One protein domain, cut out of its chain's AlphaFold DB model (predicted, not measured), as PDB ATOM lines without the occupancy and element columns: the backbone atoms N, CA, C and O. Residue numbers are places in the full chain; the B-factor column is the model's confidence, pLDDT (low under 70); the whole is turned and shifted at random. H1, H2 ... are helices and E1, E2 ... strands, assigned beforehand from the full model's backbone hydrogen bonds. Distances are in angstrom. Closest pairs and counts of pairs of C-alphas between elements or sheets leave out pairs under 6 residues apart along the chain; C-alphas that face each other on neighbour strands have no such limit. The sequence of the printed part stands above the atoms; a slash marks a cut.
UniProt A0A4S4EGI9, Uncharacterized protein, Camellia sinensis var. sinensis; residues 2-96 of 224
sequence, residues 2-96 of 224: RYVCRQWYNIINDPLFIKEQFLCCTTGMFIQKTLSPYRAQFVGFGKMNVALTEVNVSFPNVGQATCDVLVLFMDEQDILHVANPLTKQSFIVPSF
ATOM      1  N   ARG A   2     -16.036   6.441 111.149       36.88
ATOM      2  CA  ARG A   2     -15.798   7.230 109.928       36.88
ATOM      3  C   ARG A   2     -15.448   6.246 108.811       36.88
ATOM      4  O   ARG A   2     -14.467   5.526 108.943       36.88
ATOM      5  N   TYR A   3     -16.259   6.194 107.757       46.00
ATOM      6  CA  TYR A   3     -16.008   5.334 106.598       46.00
ATOM      7  C   TYR A   3     -14.835   5.865 105.759       46.00
ATOM      8  O   TYR A   3     -14.693   7.077 105.592       46.00
ATOM      9  N   VAL A   4     -14.027   4.943 105.224       52.06
ATOM     10  CA  VAL A   4     -12.757   5.181 104.507       52.06
ATOM     11  C   VAL A   4     -12.906   6.132 103.312       52.06
ATOM     12  O   VAL A   4     -12.146   7.085 103.179       52.06
ATOM     13  N   CYS A   5     -13.919   5.926 102.468       58.69
ATOM     14  CA  CYS A   5     -14.426   6.922 101.525       58.69
ATOM     15  C   CYS A   5     -15.816   6.496 101.025       58.69
ATOM     16  O   CYS A   5     -16.196   5.327 101.120       58.69
ATOM     17  N   ARG A   6     -16.585   7.435 100.457       58.47
ATOM     18  CA  ARG A   6     -17.947   7.172  99.955       58.47
ATOM     19  C   ARG A   6     -17.987   6.098  98.859       58.47
ATOM     20  O   ARG A   6     -18.966   5.373  98.763       58.47
ATOM     21  N   GLN A   7     -16.933   5.979  98.054       65.00
ATOM     22  CA  GLN A   7     -16.832   4.927  97.037       65.00
ATOM     23  C   GLN A   7     -16.648   3.539  97.652       65.00
ATOM     24  O   GLN A   7     -17.322   2.613  97.219       65.00
ATOM     25  N   TRP A   8     -15.809   3.411  98.685       58.84
ATOM     26  CA  TRP A   8     -15.647   2.159  99.427       58.84
ATOM     27  C   TRP A   8     -16.965   1.733 100.053       58.84
ATOM     28  O   TRP A   8     -17.417   0.618  99.830       58.84
ATOM     29  N   TYR A   9     -17.620   2.672 100.737       65.75
ATOM     30  CA  TYR A   9     -18.941   2.451 101.308       65.75
ATOM     31  C   TYR A   9     -19.936   1.952 100.255       65.75
ATOM     32  O   TYR A   9     -20.654   1.002 100.521       65.75
ATOM     33  N   ASN A  10     -19.950   2.529  99.051       72.50
ATOM     34  CA  ASN A  10     -20.892   2.126  98.008       72.50
ATOM     35  C   ASN A  10     -20.596   0.746  97.401       72.50
ATOM     36  O   ASN A  10     -21.538   0.049  97.054       72.50
ATOM     37  N   ILE A  11     -19.323   0.370  97.240       66.56
ATOM     38  CA  ILE A  11     -18.942  -0.921  96.641       66.56
ATOM     39  C   ILE A  11     -19.173  -2.057  97.636       66.56
ATOM     40  O   ILE A  11     -19.777  -3.064  97.287       66.56
ATOM     41  N   ILE A  12     -18.732  -1.888  98.886       57.16
ATOM     42  CA  ILE A  12     -18.858  -2.943  99.899       57.16
ATOM     43  C   ILE A  12     -20.279  -3.072 100.443       57.16
ATOM     44  O   ILE A  12     -20.603  -4.130 100.950       57.16
ATOM     45  N   ASN A  13     -21.115  -2.028 100.342       60.44
ATOM     46  CA  ASN A  13     -22.535  -2.100 100.702       60.44
ATOM     47  C   ASN A  13     -23.443  -2.385  99.499       60.44
ATOM     48  O   ASN A  13     -24.662  -2.329  99.655       60.44
ATOM     49  N   ASP A  14     -22.901  -2.659  98.306       77.56
ATOM     50  CA  ASP A  14     -23.737  -3.097  97.190       77.56
ATOM     51  C   ASP A  14     -24.276  -4.506  97.506       77.56
ATOM     52  O   ASP A  14     -23.506  -5.474  97.549       77.56
ATOM     53  N   PRO A  15     -25.597  -4.664  97.721       60.78
ATOM     54  CA  PRO A  15     -26.175  -5.950  98.084       60.78
ATOM     55  C   PRO A  15     -25.977  -7.007  96.998       60.78
ATOM     56  O   PRO A  15     -25.966  -8.195  97.312       60.78
ATOM     57  N   LEU A  16     -25.841  -6.604  95.727       71.00
ATOM     58  CA  LEU A  16     -25.551  -7.523  94.629       71.00
ATOM     59  C   LEU A  16     -24.108  -8.003  94.696       71.00
ATOM     60  O   LEU A  16     -23.890  -9.207  94.626       71.00
ATOM     61  N   PHE A  17     -23.155  -7.097  94.916       65.56
ATOM     62  CA  PHE A  17     -21.743  -7.441  95.077       65.56
ATOM     63  C   PHE A  17     -21.537  -8.427  96.230       65.56
ATOM     64  O   PHE A  17     -20.959  -9.494  96.040       65.56
ATOM     65  N   ILE A  18     -22.094  -8.113  97.403       60.91
ATOM     66  CA  ILE A  18     -22.051  -8.978  98.583       60.91
ATOM     67  C   ILE A  18     -22.687 -10.335  98.265       60.91
ATOM     68  O   ILE A  18     -22.077 -11.382  98.471       60.91
ATOM     69  N   LYS A  19     -23.913 -10.343  97.734       63.22
ATOM     70  CA  LYS A  19     -24.648 -11.580  97.451       63.22
ATOM     71  C   LYS A  19     -23.933 -12.450  96.418       63.22
ATOM     72  O   LYS A  19     -23.865 -13.658  96.610       63.22
ATOM     73  N   GLU A  20     -23.405 -11.872  95.345       62.34
ATOM     74  CA  GLU A  20     -22.619 -12.600  94.342       62.34
ATOM     75  C   GLU A  20     -21.318 -13.143  94.935       62.34
ATOM     76  O   GLU A  20     -20.967 -14.294  94.667       62.34
ATOM     77  N   GLN A  21     -20.652 -12.372  95.800       60.59
ATOM     78  CA  GLN A  21     -19.459 -12.814  96.512       60.59
ATOM     79  C   GLN A  21     -19.775 -14.025  97.406       60.59
ATOM     80  O   GLN A  21     -19.119 -15.055  97.267       60.59
ATOM     81  N   PHE A  22     -20.836 -13.971  98.222       58.06
ATOM     82  CA  PHE A  22     -21.252 -15.094  99.078       58.06
ATOM     83  C   PHE A  22     -21.712 -16.324  98.298       58.06
ATOM     84  O   PHE A  22     -21.418 -17.447  98.703       58.06
ATOM     85  N   LEU A  23     -22.415 -16.138  97.180       54.56
ATOM     86  CA  LEU A  23     -22.888 -17.249  96.351       54.56
ATOM     87  C   LEU A  23     -21.748 -17.997  95.641       54.56
ATOM     88  O   LEU A  23     -21.928 -19.164  95.295       54.56
ATOM     89  N   CYS A  24     -20.593 -17.359  95.435       53.78
ATOM     90  CA  CYS A  24     -19.448 -17.948  94.733       53.78
ATOM     91  C   CYS A  24     -18.329 -18.456  95.664       53.78
ATOM     92  O   CYS A  24     -17.345 -19.024  95.183       53.78
ATOM     93  N   CYS A  25     -18.443 -18.266  96.983       55.50
ATOM     94  CA  CYS A  25     -17.394 -18.624  97.940       55.50
ATOM     95  C   CYS A  25     -17.218 -20.144  98.073       55.50
ATOM     96  O   CYS A  25     -18.068 -20.820  98.637       55.50
ATOM     97  N   THR A  26     -16.088 -20.689  97.614       61.25
ATOM     98  CA  THR A  26     -15.730 -22.107  97.810       61.25
ATOM     99  C   THR A  26     -14.957 -22.290  99.115       61.25
ATOM    100  O   THR A  26     -14.062 -21.499  99.406       61.25
ATOM    101  N   THR A  27     -15.265 -23.330  99.897       68.00
ATOM    102  CA  THR A  27     -14.497 -23.684 101.100       68.00
ATOM    103  C   THR A  27     -13.068 -24.019 100.707       68.00
ATOM    104  O   THR A  27     -12.845 -24.821  99.800       68.00
ATOM    105  N   GLY A  28     -12.089 -23.431 101.381       70.62
ATOM    106  CA  GLY A  28     -10.707 -23.710 101.050       70.62
ATOM    107  C   GLY A  28      -9.694 -23.059 101.967       70.62
ATOM    108  O   GLY A  28     -10.036 -22.344 102.902       70.62
ATOM    109  N   MET A  29      -8.431 -23.339 101.682       76.19
ATOM    110  CA  MET A  29      -7.283 -22.837 102.416       76.19
ATOM    111  C   MET A  29      -6.394 -22.026 101.485       76.19
ATOM    112  O   MET A  29      -6.006 -22.491 100.415       76.19
ATOM    113  N   PHE A  30      -6.056 -20.810 101.898       79.00
ATOM    114  CA  PHE A  30      -5.047 -20.007 101.226       79.00
ATOM    115  C   PHE A  30      -3.669 -20.369 101.783       79.00
ATOM    116  O   PHE A  30      -3.445 -20.293 102.987       79.00
ATOM    117  N   ILE A  31      -2.754 -20.774 100.908       83.12
ATOM    118  CA  ILE A  31      -1.375 -21.123 101.244       83.12
ATOM    119  C   ILE A  31      -0.467 -20.168 100.492       83.12
ATOM    120  O   ILE A  31      -0.586 -20.029  99.277       83.12
ATOM    121  N   GLN A  32       0.483 -19.550 101.182       86.06
ATOM    122  CA  GLN A  32       1.459 -18.675 100.549       86.06
ATOM    123  C   GLN A  32       2.882 -19.050 100.948       86.06
ATOM    124  O   GLN A  32       3.158 -19.389 102.098       86.06
ATOM    125  N   LYS A  33       3.808 -18.946  99.992       82.62
ATOM    126  CA  LYS A  33       5.240 -19.008 100.280       82.62
ATOM    127  C   LYS A  33       5.668 -17.790 101.090       82.62
ATOM    128  O   LYS A  33       5.389 -16.658 100.714       82.62
ATOM    129  N   THR A  34       6.434 -18.033 102.145       80.19
ATOM    130  CA  THR A  34       6.986 -16.986 103.019       80.19
ATOM    131  C   THR A  34       8.225 -16.299 102.446       80.19
ATOM    132  O   THR A  34       8.703 -15.326 103.018       80.19
ATOM    133  N   LEU A  35       8.758 -16.799 101.329       82.75
ATOM    134  CA  LEU A  35       9.928 -16.251 100.651       82.75
ATOM    135  C   LEU A  35       9.565 -15.826  99.232       82.75
ATOM    136  O   LEU A  35       8.771 -16.485  98.556       82.75
ATOM    137  N   SER A  36      10.213 -14.756  98.774       83.50
ATOM    138  CA  SER A  36      10.086 -14.275  97.403       83.50
ATOM    139  C   SER A  36      10.480 -15.364  96.381       83.50
ATOM    140  O   SER A  36      11.480 -16.059  96.584       83.50
ATOM    141  N   PRO A  37       9.730 -15.529  95.272       82.25
ATOM    142  CA  PRO A  37       8.498 -14.812  94.942       82.25
ATOM    143  C   PRO A  37       7.337 -15.388  95.765       82.25
ATOM    144  O   PRO A  37       7.103 -16.594  95.683       82.25
ATOM    145  N   TYR A  38       6.625 -14.546  96.530       85.94
ATOM    146  CA  TYR A  38       5.574 -14.897  97.506       85.94
ATOM    147  C   TYR A  38       4.307 -15.490  96.860       85.94
ATOM    148  O   TYR A  38       3.195 -14.974  96.997       85.94
ATOM    149  N   ARG A  39       4.479 -16.569  96.095       86.44
ATOM    150  CA  ARG A  39       3.431 -17.257  95.352       86.44
ATOM    151  C   ARG A  39       2.414 -17.822  96.320       86.44
ATOM    152  O   ARG A  39       2.787 -18.376  97.356       86.44
ATOM    153  N   ALA A  40       1.155 -17.730  95.924       86.00
ATOM    154  CA  ALA A  40       0.050 -18.271  96.680       86.00
ATOM    155  C   ALA A  40      -0.716 -19.329  95.886       86.00
ATOM    156  O   ALA A  40      -0.764 -19.324  94.654       86.00
ATOM    157  N   GLN A  41      -1.320 -20.241  96.626       85.62
ATOM    158  CA  GLN A  41      -2.191 -21.293  96.149       85.62
ATOM    159  C   GLN A  41      -3.461 -21.273  96.991       85.62
ATOM    160  O   GLN A  41      -3.427 -21.017  98.192       85.62
ATOM    161  N   PHE A  42      -4.584 -21.550  96.351       82.75
ATOM    162  CA  PHE A  42      -5.849 -21.786  97.014       82.75
ATOM    163  C   PHE A  42      -6.180 -23.270  96.918       82.75
ATOM    164  O   PHE A  42      -6.198 -23.849  95.831       82.75
ATOM    165  N   VAL A  43      -6.431 -23.880  98.063       80.69
ATOM    166  CA  VAL A  43      -6.784 -25.286  98.199       80.69
ATOM    167  C   VAL A  43      -8.275 -25.362  98.453       80.69
ATOM    168  O   VAL A  43      -8.714 -25.165  99.577       80.69
ATOM    169  N   GLY A  44      -9.062 -25.612  97.415       80.56
ATOM    170  CA  GLY A  44     -10.499 -25.819  97.543       80.56
ATOM    171  C   GLY A  44     -10.805 -27.208  98.101       80.56
ATOM    172  O   GLY A  44     -10.319 -28.210  97.569       80.56
ATOM    173  N   PHE A  45     -11.635 -27.274  99.138       74.88
ATOM    174  CA  PHE A  45     -12.157 -28.515  99.704       74.88
ATOM    175  C   PHE A  45     -13.557 -28.775  99.146       74.88
ATOM    176  O   PHE A  45     -14.535 -28.143  99.540       74.88
ATOM    177  N   GLY A  46     -13.658 -29.706  98.202       76.19
ATOM    178  CA  GLY A  46     -14.930 -30.265  97.764       76.19
ATOM    179  C   GLY A  46     -15.350 -31.449  98.634       76.19
ATOM    180  O   GLY A  46     -14.583 -31.963  99.445       76.19
ATOM    181  N   LYS A  47     -16.582 -31.935  98.434       74.50
ATOM    182  CA  LYS A  47     -17.175 -33.015  99.247       74.50
ATOM    183  C   LYS A  47     -16.346 -34.310  99.267       74.50
ATOM    184  O   LYS A  47     -16.452 -35.074 100.217       74.50
ATOM    185  N   MET A  48     -15.575 -34.582  98.211       79.94
ATOM    186  CA  MET A  48     -14.733 -35.785  98.087       79.94
ATOM    187  C   MET A  48     -13.396 -35.522  97.374       79.94
ATOM    188  O   MET A  48     -12.682 -36.460  97.033       79.94
ATOM    189  N   ASN A  49     -13.059 -34.264  97.094       80.94
ATOM    190  CA  ASN A  49     -11.875 -33.909  96.323       80.94
ATOM    191  C   ASN A  49     -11.230 -32.630  96.850       80.94
ATOM    192  O   ASN A  49     -11.902 -31.722  97.329       80.94
ATOM    193  N   VAL A  50      -9.910 -32.564  96.713       80.69
ATOM    194  CA  VAL A  50      -9.117 -31.370  96.991       80.69
ATOM    195  C   VAL A  50      -8.637 -30.821  95.655       80.69
ATOM    196  O   VAL A  50      -8.044 -31.556  94.865       80.69
ATOM    197  N   ALA A  51      -8.917 -29.549  95.385       83.31
ATOM    198  CA  ALA A  51      -8.486 -28.866  94.173       83.31
ATOM    199  C   ALA A  51      -7.455 -27.793  94.525       83.31
ATOM    200  O   ALA A  51      -7.723 -26.913  95.336       83.31
ATOM    201  N   LEU A  52      -6.283 -27.847  93.894       83.81
ATOM    202  CA  LEU A  52      -5.247 -26.832  94.051       83.81
ATOM    203  C   LEU A  52      -5.341 -25.834  92.893       83.81
ATOM    204  O   LEU A  52      -5.247 -26.225  91.732       83.81
ATOM    205  N   THR A  53      -5.510 -24.554  93.201       84.81
ATOM    206  CA  THR A  53      -5.541 -23.471  92.211       84.81
ATOM    207  C   THR A  53      -4.405 -22.502  92.493       84.81
ATOM    208  O   THR A  53      -4.286 -21.997  93.606       84.81
ATOM    209  N   GLU A  54      -3.555 -22.225  91.505       86.69
ATOM    210  CA  GLU A  54      -2.534 -21.185  91.655       86.69
ATOM    211  C   GLU A  54      -3.201 -19.807  91.651       86.69
ATOM    212  O   GLU A  54      -3.990 -19.474  90.763       86.69
ATOM    213  N   VAL A  55      -2.889 -18.996  92.660       83.81
ATOM    214  CA  VAL A  55      -3.398 -17.634  92.756       83.81
ATOM    215  C   VAL A  55      -2.510 -16.757  91.886       83.81
ATOM    216  O   VAL A  55      -1.374 -16.448  92.241       83.81
ATOM    217  N   ASN A  56      -3.031 -16.352  90.729       81.38
ATOM    218  CA  ASN A  56      -2.302 -15.535  89.760       81.38
ATOM    219  C   ASN A  56      -2.315 -14.042  90.143       81.38
ATOM    220  O   ASN A  56      -2.762 -13.182  89.378       81.38
ATOM    221  N   VAL A  57      -1.864 -13.762  91.368       79.81
ATOM    222  CA  VAL A  57      -1.633 -12.430  91.923       79.81
ATOM    223  C   VAL A  57      -0.238 -12.410  92.523       79.81
ATOM    224  O   VAL A  57       0.131 -13.268  93.323       79.81
ATOM    225  N   SER A  58       0.556 -11.427  92.110       81.69
ATOM    226  CA  SER A  58       1.866 -11.171  92.690       81.69
ATOM    227  C   SER A  58       1.692 -10.417  94.001       81.69
ATOM    228  O   SER A  58       1.381  -9.225  93.992       81.69
ATOM    229  N   PHE A  59       1.896 -11.103  95.121       83.56
ATOM    230  CA  PHE A  59       1.945 -10.453  96.423       83.56
ATOM    231  C   PHE A  59       3.348  -9.867  96.648       83.56
ATOM    232  O   PHE A  59       4.331 -10.593  96.469       83.56
ATOM    233  N   PRO A  60       3.465  -8.582  97.026       85.88
ATOM    234  CA  PRO A  60       4.754  -7.964  97.335       85.88
ATOM    235  C   PRO A  60       5.359  -8.496  98.641       85.88
ATOM    236  O   PRO A  60       6.571  -8.425  98.816       85.88
ATOM    237  N   ASN A  61       4.540  -9.055  99.539       89.00
ATOM    238  CA  ASN A  61       4.974  -9.635 100.809       89.00
ATOM    239  C   ASN A  61       4.019 -10.751 101.278       89.00
ATOM    240  O   ASN A  61       3.069 -11.129 100.582       89.00
ATOM    241  N   VAL A  62       4.275 -11.272 102.476       86.44
ATOM    242  CA  VAL A  62       3.467 -12.293 103.150       86.44
ATOM    243  C   VAL A  62       2.119 -11.719 103.604       86.44
ATOM    244  O   VAL A  62       2.038 -10.635 104.189       86.44
ATOM    245  N   GLY A  63       1.058 -12.477 103.340       88.06
ATOM    246  CA  GLY A  63      -0.290 -12.237 103.823       88.06
ATOM    247  C   GLY A  63      -0.353 -12.306 105.344       88.06
ATOM    248  O   GLY A  63       0.242 -13.179 105.965       88.06
ATOM    249  N   GLN A  64      -1.066 -11.352 105.927       86.38
ATOM    250  CA  GLN A  64      -1.281 -11.210 107.363       86.38
ATOM    251  C   GLN A  64      -2.565 -11.901 107.816       86.38
ATOM    252  O   GLN A  64      -2.607 -12.443 108.906       86.38
ATOM    253  N   ALA A  65      -3.618 -11.869 106.998       86.44
ATOM    254  CA  ALA A  65      -4.900 -12.480 107.330       86.44
ATOM    255  C   ALA A  65      -5.724 -12.743 106.071       86.44
ATOM    256  O   ALA A  65      -5.514 -12.119 105.027       86.44
ATOM    257  N   THR A  66      -6.711 -13.627 106.187       85.19
ATOM    258  CA  THR A  66      -7.683 -13.908 105.127       85.19
ATOM    259  C   THR A  66      -9.103 -13.915 105.676       85.19
ATOM    260  O   THR A  66      -9.326 -14.400 106.779       85.19
ATOM    261  N   CYS A  67     -10.070 -13.408 104.912       83.88
ATOM    262  CA  CYS A  67     -11.493 -13.458 105.261       83.88
ATOM    263  C   CYS A  67     -12.339 -13.412 103.988       83.88
ATOM    264  O   CYS A  67     -12.163 -12.491 103.199       83.88
ATOM    265  N   ASP A  68     -13.242 -14.376 103.785       74.25
ATOM    266  CA  ASP A  68     -14.215 -14.411 102.676       74.25
ATOM    267  C   ASP A  68     -13.630 -13.957 101.327       74.25
ATOM    268  O   ASP A  68     -14.062 -12.974 100.729       74.25
ATOM    269  N   VAL A  69     -12.593 -14.680 100.883       78.31
ATOM    270  CA  VAL A  69     -11.774 -14.462  99.669       78.31
ATOM    271  C   VAL A  69     -10.865 -13.230  99.655       78.31
ATOM    272  O   VAL A  69     -10.058 -13.083  98.735       78.31
ATOM    273  N   LEU A  70     -10.940 -12.364 100.661       85.75
ATOM    274  CA  LEU A  70     -10.022 -11.246 100.824       85.75
ATOM    275  C   LEU A  70      -8.731 -11.699 101.500       85.75
ATOM    276  O   LEU A  70      -8.737 -12.531 102.410       85.75
ATOM    277  N   VAL A  71      -7.626 -11.111 101.059       89.06
ATOM    278  CA  VAL A  71      -6.291 -11.302 101.617       89.06
ATOM    279  C   VAL A  71      -5.773  -9.948 102.066       89.06
ATOM    280  O   VAL A  71      -5.740  -8.996 101.287       89.06
ATOM    281  N   LEU A  72      -5.350  -9.874 103.320       90.69
ATOM    282  CA  LEU A  72      -4.650  -8.736 103.887       90.69
ATOM    283  C   LEU A  72      -3.148  -8.988 103.793       90.69
ATOM    284  O   LEU A  72      -2.699 -10.071 104.154       90.69
ATOM    285  N   PHE A  73      -2.359  -8.020 103.344       90.81
ATOM    286  CA  PHE A  73      -0.897  -8.126 103.279       90.81
ATOM    287  C   PHE A  73      -0.258  -6.742 103.409       90.81
ATOM    288  O   PHE A  73      -0.921  -5.733 103.186       90.81
ATOM    289  N   MET A  74       1.022  -6.683 103.769       89.75
ATOM    290  CA  MET A  74       1.802  -5.438 103.728       89.75
ATOM    291  C   MET A  74       2.648  -5.395 102.454       89.75
ATOM    292  O   MET A  74       2.991  -6.447 101.922       89.75
ATOM    293  N   ASP A  75       2.970  -4.221 101.927       91.00
ATOM    294  CA  ASP A  75       3.957  -4.094 100.849       91.00
ATOM    295  C   ASP A  75       5.385  -3.890 101.388       91.00
ATOM    296  O   ASP A  75       5.664  -4.116 102.565       91.00
ATOM    297  N   GLU A  76       6.319  -3.537 100.505       88.81
ATOM    298  CA  GLU A  76       7.720  -3.270 100.861       88.81
ATOM    299  C   GLU A  76       7.905  -1.942 101.618       88.81
ATOM    300  O   GLU A  76       8.988  -1.675 102.137       88.81
ATOM    301  N   GLN A  77       6.874  -1.095 101.658       90.50
ATOM    302  CA  GLN A  77       6.844   0.186 102.359       90.50
ATOM    303  C   GLN A  77       6.048   0.101 103.673       90.50
ATOM    304  O   GLN A  77       5.703   1.138 104.238       90.50
ATOM    305  N   ASP A  78       5.746  -1.115 104.146       86.88
ATOM    306  CA  ASP A  78       4.906  -1.386 105.318       86.88
ATOM    307  C   ASP A  78       3.491  -0.777 105.212       86.88
ATOM    308  O   ASP A  78       2.819  -0.529 106.217       86.88
ATOM    309  N   ILE A  79       2.997  -0.547 103.989       89.88
ATOM    310  CA  ILE A  79       1.621  -0.105 103.754       89.88
ATOM    311  C   ILE A  79       0.726  -1.340 103.721       89.88
ATOM    312  O   ILE A  79       1.010  -2.320 103.034       89.88
ATOM    313  N   LEU A  80      -0.376  -1.292 104.465       91.19
ATOM    314  CA  LEU A  80      -1.331  -2.388 104.547       91.19
ATOM    315  C   LEU A  80      -2.299  -2.352 103.354       91.19
ATOM    316  O   LEU A  80      -2.902  -1.322 103.054       91.19
ATOM    317  N   HIS A  81      -2.484  -3.495 102.700       91.75
ATOM    318  CA  HIS A  81      -3.361  -3.683 101.547       91.75
ATOM    319  C   HIS A  81      -4.372  -4.791 101.806       91.75
ATOM    320  O   HIS A  81      -4.045  -5.823 102.389       91.75
ATOM    321  N   VAL A  82      -5.583  -4.611 101.286       91.38
ATOM    322  CA  VAL A  82      -6.593  -5.664 101.140       91.38
ATOM    323  C   VAL A  82      -6.726  -5.957  99.656       91.38
ATOM    324  O   VAL A  82      -6.990  -5.046  98.872       91.38
ATOM    325  N   ALA A  83      -6.577  -7.212  99.251       89.38
ATOM    326  CA  ALA A  83      -6.853  -7.636  97.886       89.38
ATOM    327  C   ALA A  83      -7.911  -8.725  97.833       89.38
ATOM    328  O   ALA A  83      -8.003  -9.574  98.714       89.38
ATOM    329  N   ASN A  84      -8.659  -8.727  96.736       85.81
ATOM    330  CA  ASN A  84      -9.418  -9.876  96.285       85.81
ATOM    331  C   ASN A  84      -8.625 -10.530  95.141       85.81
ATOM    332  O   ASN A  84      -8.597  -9.994  94.026       85.81
ATOM    333  N   PRO A  85      -7.965 -11.679  95.378       80.50
ATOM    334  CA  PRO A  85      -7.118 -12.280  94.361       80.50
ATOM    335  C   PRO A  85      -7.887 -12.815  93.150       80.50
ATOM    336  O   PRO A  85      -7.313 -12.930  92.069       80.50
ATOM    337  N   LEU A  86      -9.182 -13.117  93.306       75.06
ATOM    338  CA  LEU A  86     -10.034 -13.596  92.216       75.06
ATOM    339  C   LEU A  86     -10.341 -12.473  91.223       75.06
ATOM    340  O   LEU A  86     -10.260 -12.676  90.013       75.06
ATOM    341  N   THR A  87     -10.650 -11.278  91.728       76.00
ATOM    342  CA  THR A  87     -10.936 -10.107  90.886       76.00
ATOM    343  C   THR A  87      -9.679  -9.329  90.498       76.00
ATOM    344  O   THR A  87      -9.755  -8.431  89.662       76.00
ATOM    345  N   LYS A  88      -8.521  -9.672  91.083       82.19
ATOM    346  CA  LYS A  88      -7.240  -8.958  90.943       82.19
ATOM    347  C   LYS A  88      -7.320  -7.487  91.363       82.19
ATOM    348  O   LYS A  88      -6.535  -6.664  90.897       82.19
ATOM    349  N   GLN A  89      -8.275  -7.152  92.224       81.88
ATOM    350  CA  GLN A  89      -8.413  -5.816  92.789       81.88
ATOM    351  C   GLN A  89      -7.679  -5.744  94.125       81.88
ATOM    352  O   GLN A  89      -7.741  -6.682  94.921       81.88
ATOM    353  N   SER A  90      -7.019  -4.619  94.380       88.62
ATOM    354  CA  SER A  90      -6.392  -4.307  95.661       88.62
ATOM    355  C   SER A  90      -6.705  -2.879  96.091       88.62
ATOM    356  O   SER A  90      -6.947  -1.995  95.267       88.62
ATOM    357  N   PHE A  91      -6.708  -2.667  97.401       88.06
ATOM    358  CA  PHE A  91      -6.973  -1.388  98.036       88.06
ATOM    359  C   PHE A  91      -5.986  -1.161  99.172       88.06
ATOM    360  O   PHE A  91      -5.708  -2.071  99.950       88.06
ATOM    361  N   ILE A  92      -5.520   0.078  99.292       92.38
ATOM    362  CA  ILE A  92      -4.715   0.522 100.427       92.38
ATOM    363  C   ILE A  92      -5.648   0.708 101.626       92.38
ATOM    364  O   ILE A  92      -6.642   1.436 101.542       92.38
ATOM    365  N   VAL A  93      -5.322   0.064 102.743       89.38
ATOM    366  CA  VAL A  93      -5.982   0.310 104.024       89.38
ATOM    367  C   VAL A  93      -5.503   1.664 104.545       89.38
ATOM    368  O   VAL A  93      -4.297   1.920 104.548       89.38
ATOM    369  N   PRO A  94      -6.407   2.554 104.986       86.12
ATOM    370  CA  PRO A  94      -6.000   3.823 105.573       86.12
ATOM    371  C   PRO A  94      -5.042   3.622 106.737       86.12
ATOM    372  O   PRO A  94      -5.215   2.701 107.536       86.12
ATOM    373  N   SER A  95      -4.077   4.529 106.857       81.75
ATOM    374  CA  SER A  95      -3.179   4.565 108.004       81.75
ATOM    375  C   SER A  95      -3.979   4.644 109.302       81.75
ATOM    376  O   SER A  95      -4.856   5.500 109.453       81.75
ATOM    377  N   PHE A  96      -3.654   3.769 110.242       76.19
ATOM    378  CA  PHE A  96      -4.157   3.790 111.607       76.19
ATOM    379  C   PHE A  96      -2.996   4.183 112.525       76.19
ATOM    380  O   PHE A  96      -1.889   3.665 112.399       76.19
TER     381      PHE A  96
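This is residues 2 to 96 of the 224 residues of an uncharacterized protein of Camellia sinensis var. sinensis (UniProt A0A4S4EGI9). Two small antiparallel sheets stand one after the other along the longest axis, with a gap between most of their strands, and a thin helical arm, H1 and H2, arches past the strand ends where E1 and E5 begin. The arm is held off both sheets, and residues 9 to 20 stick out free. The printed part has 95 residues, with two named helices followed by seven named strands, H1 H2 E1 E2 E3 E4 E5 E6 E7; the sheets have the orders E1 - E2 - E3 and E4 - E5 - E6 - E7, and the class is mixed, helices and strands. The whole is flat, spanning 44 by 34 by 18 A, and only just compact, close to loose, with a radius of gyration of the C-alphas of 14.5 A.

H1, residues 6 to 12, begins at C-alpha 6 at (-17.947, 7.172, 99.955). H2, residues 15 to 24, is 14.2 A long from first to last C-alpha. E1 holds residues 28 to 32, with C-alpha 28 at (-10.707, -23.710, 101.050). E2, residues 40 to 45, is 16.2 A long, and E3, residues 50 to 55, is 15.5 A. E4 holds residues 63 to 67, E5 residues 70 to 74 and E6 residues 80 to 84. E7, residues 89 to 92, ends at C-alpha 92 at (-4.715, 0.522, 100.427).

H1 and H2 are close but not clearly touching; their closest C-alphas, of Ile 12 and Ile 18, are 7.0 A apart. They run the same way at a shallow tilt of 33 degrees, only just short of steep. In both helices every O i to N i+4 pair is within hydrogen-bond range. Neither helix is on either sheet. E1 E2 E3 is a meander, each strand the antiparallel neighbour of the one before. In the hairpin E1 and E2, N 29 and O 43 are 2.8 A apart, within hydrogen-bond range; in the hairpin E2 and E3, N 42 and O 53 are 2.8 A apart. E3 and E4 are apart, but the closest C-alphas of E1 and E4, those of Gln 32 and Gly 63, are 7.4 A apart. E4 E5 E6 E7 is a second meander, with edge strands E4 and E7. Within hydrogen-bond range are N 70 and O 67 at 2.8 A in the hairpin E4 and E5, N 71 and O 83 at 2.8 A in the hairpin E5 and E6, and N 91 and O 82 at 2.8 A in the hairpin E6 and E7.

The two C-alphas farthest apart, of Arg 2 and Met 48, are 44.6 A apart. The printed part has no cut and no long link. The mean pLDDT of the printed part is 77.5; residues 2 to 9, 11 to 13, 15 and 17 to 27 are under 70.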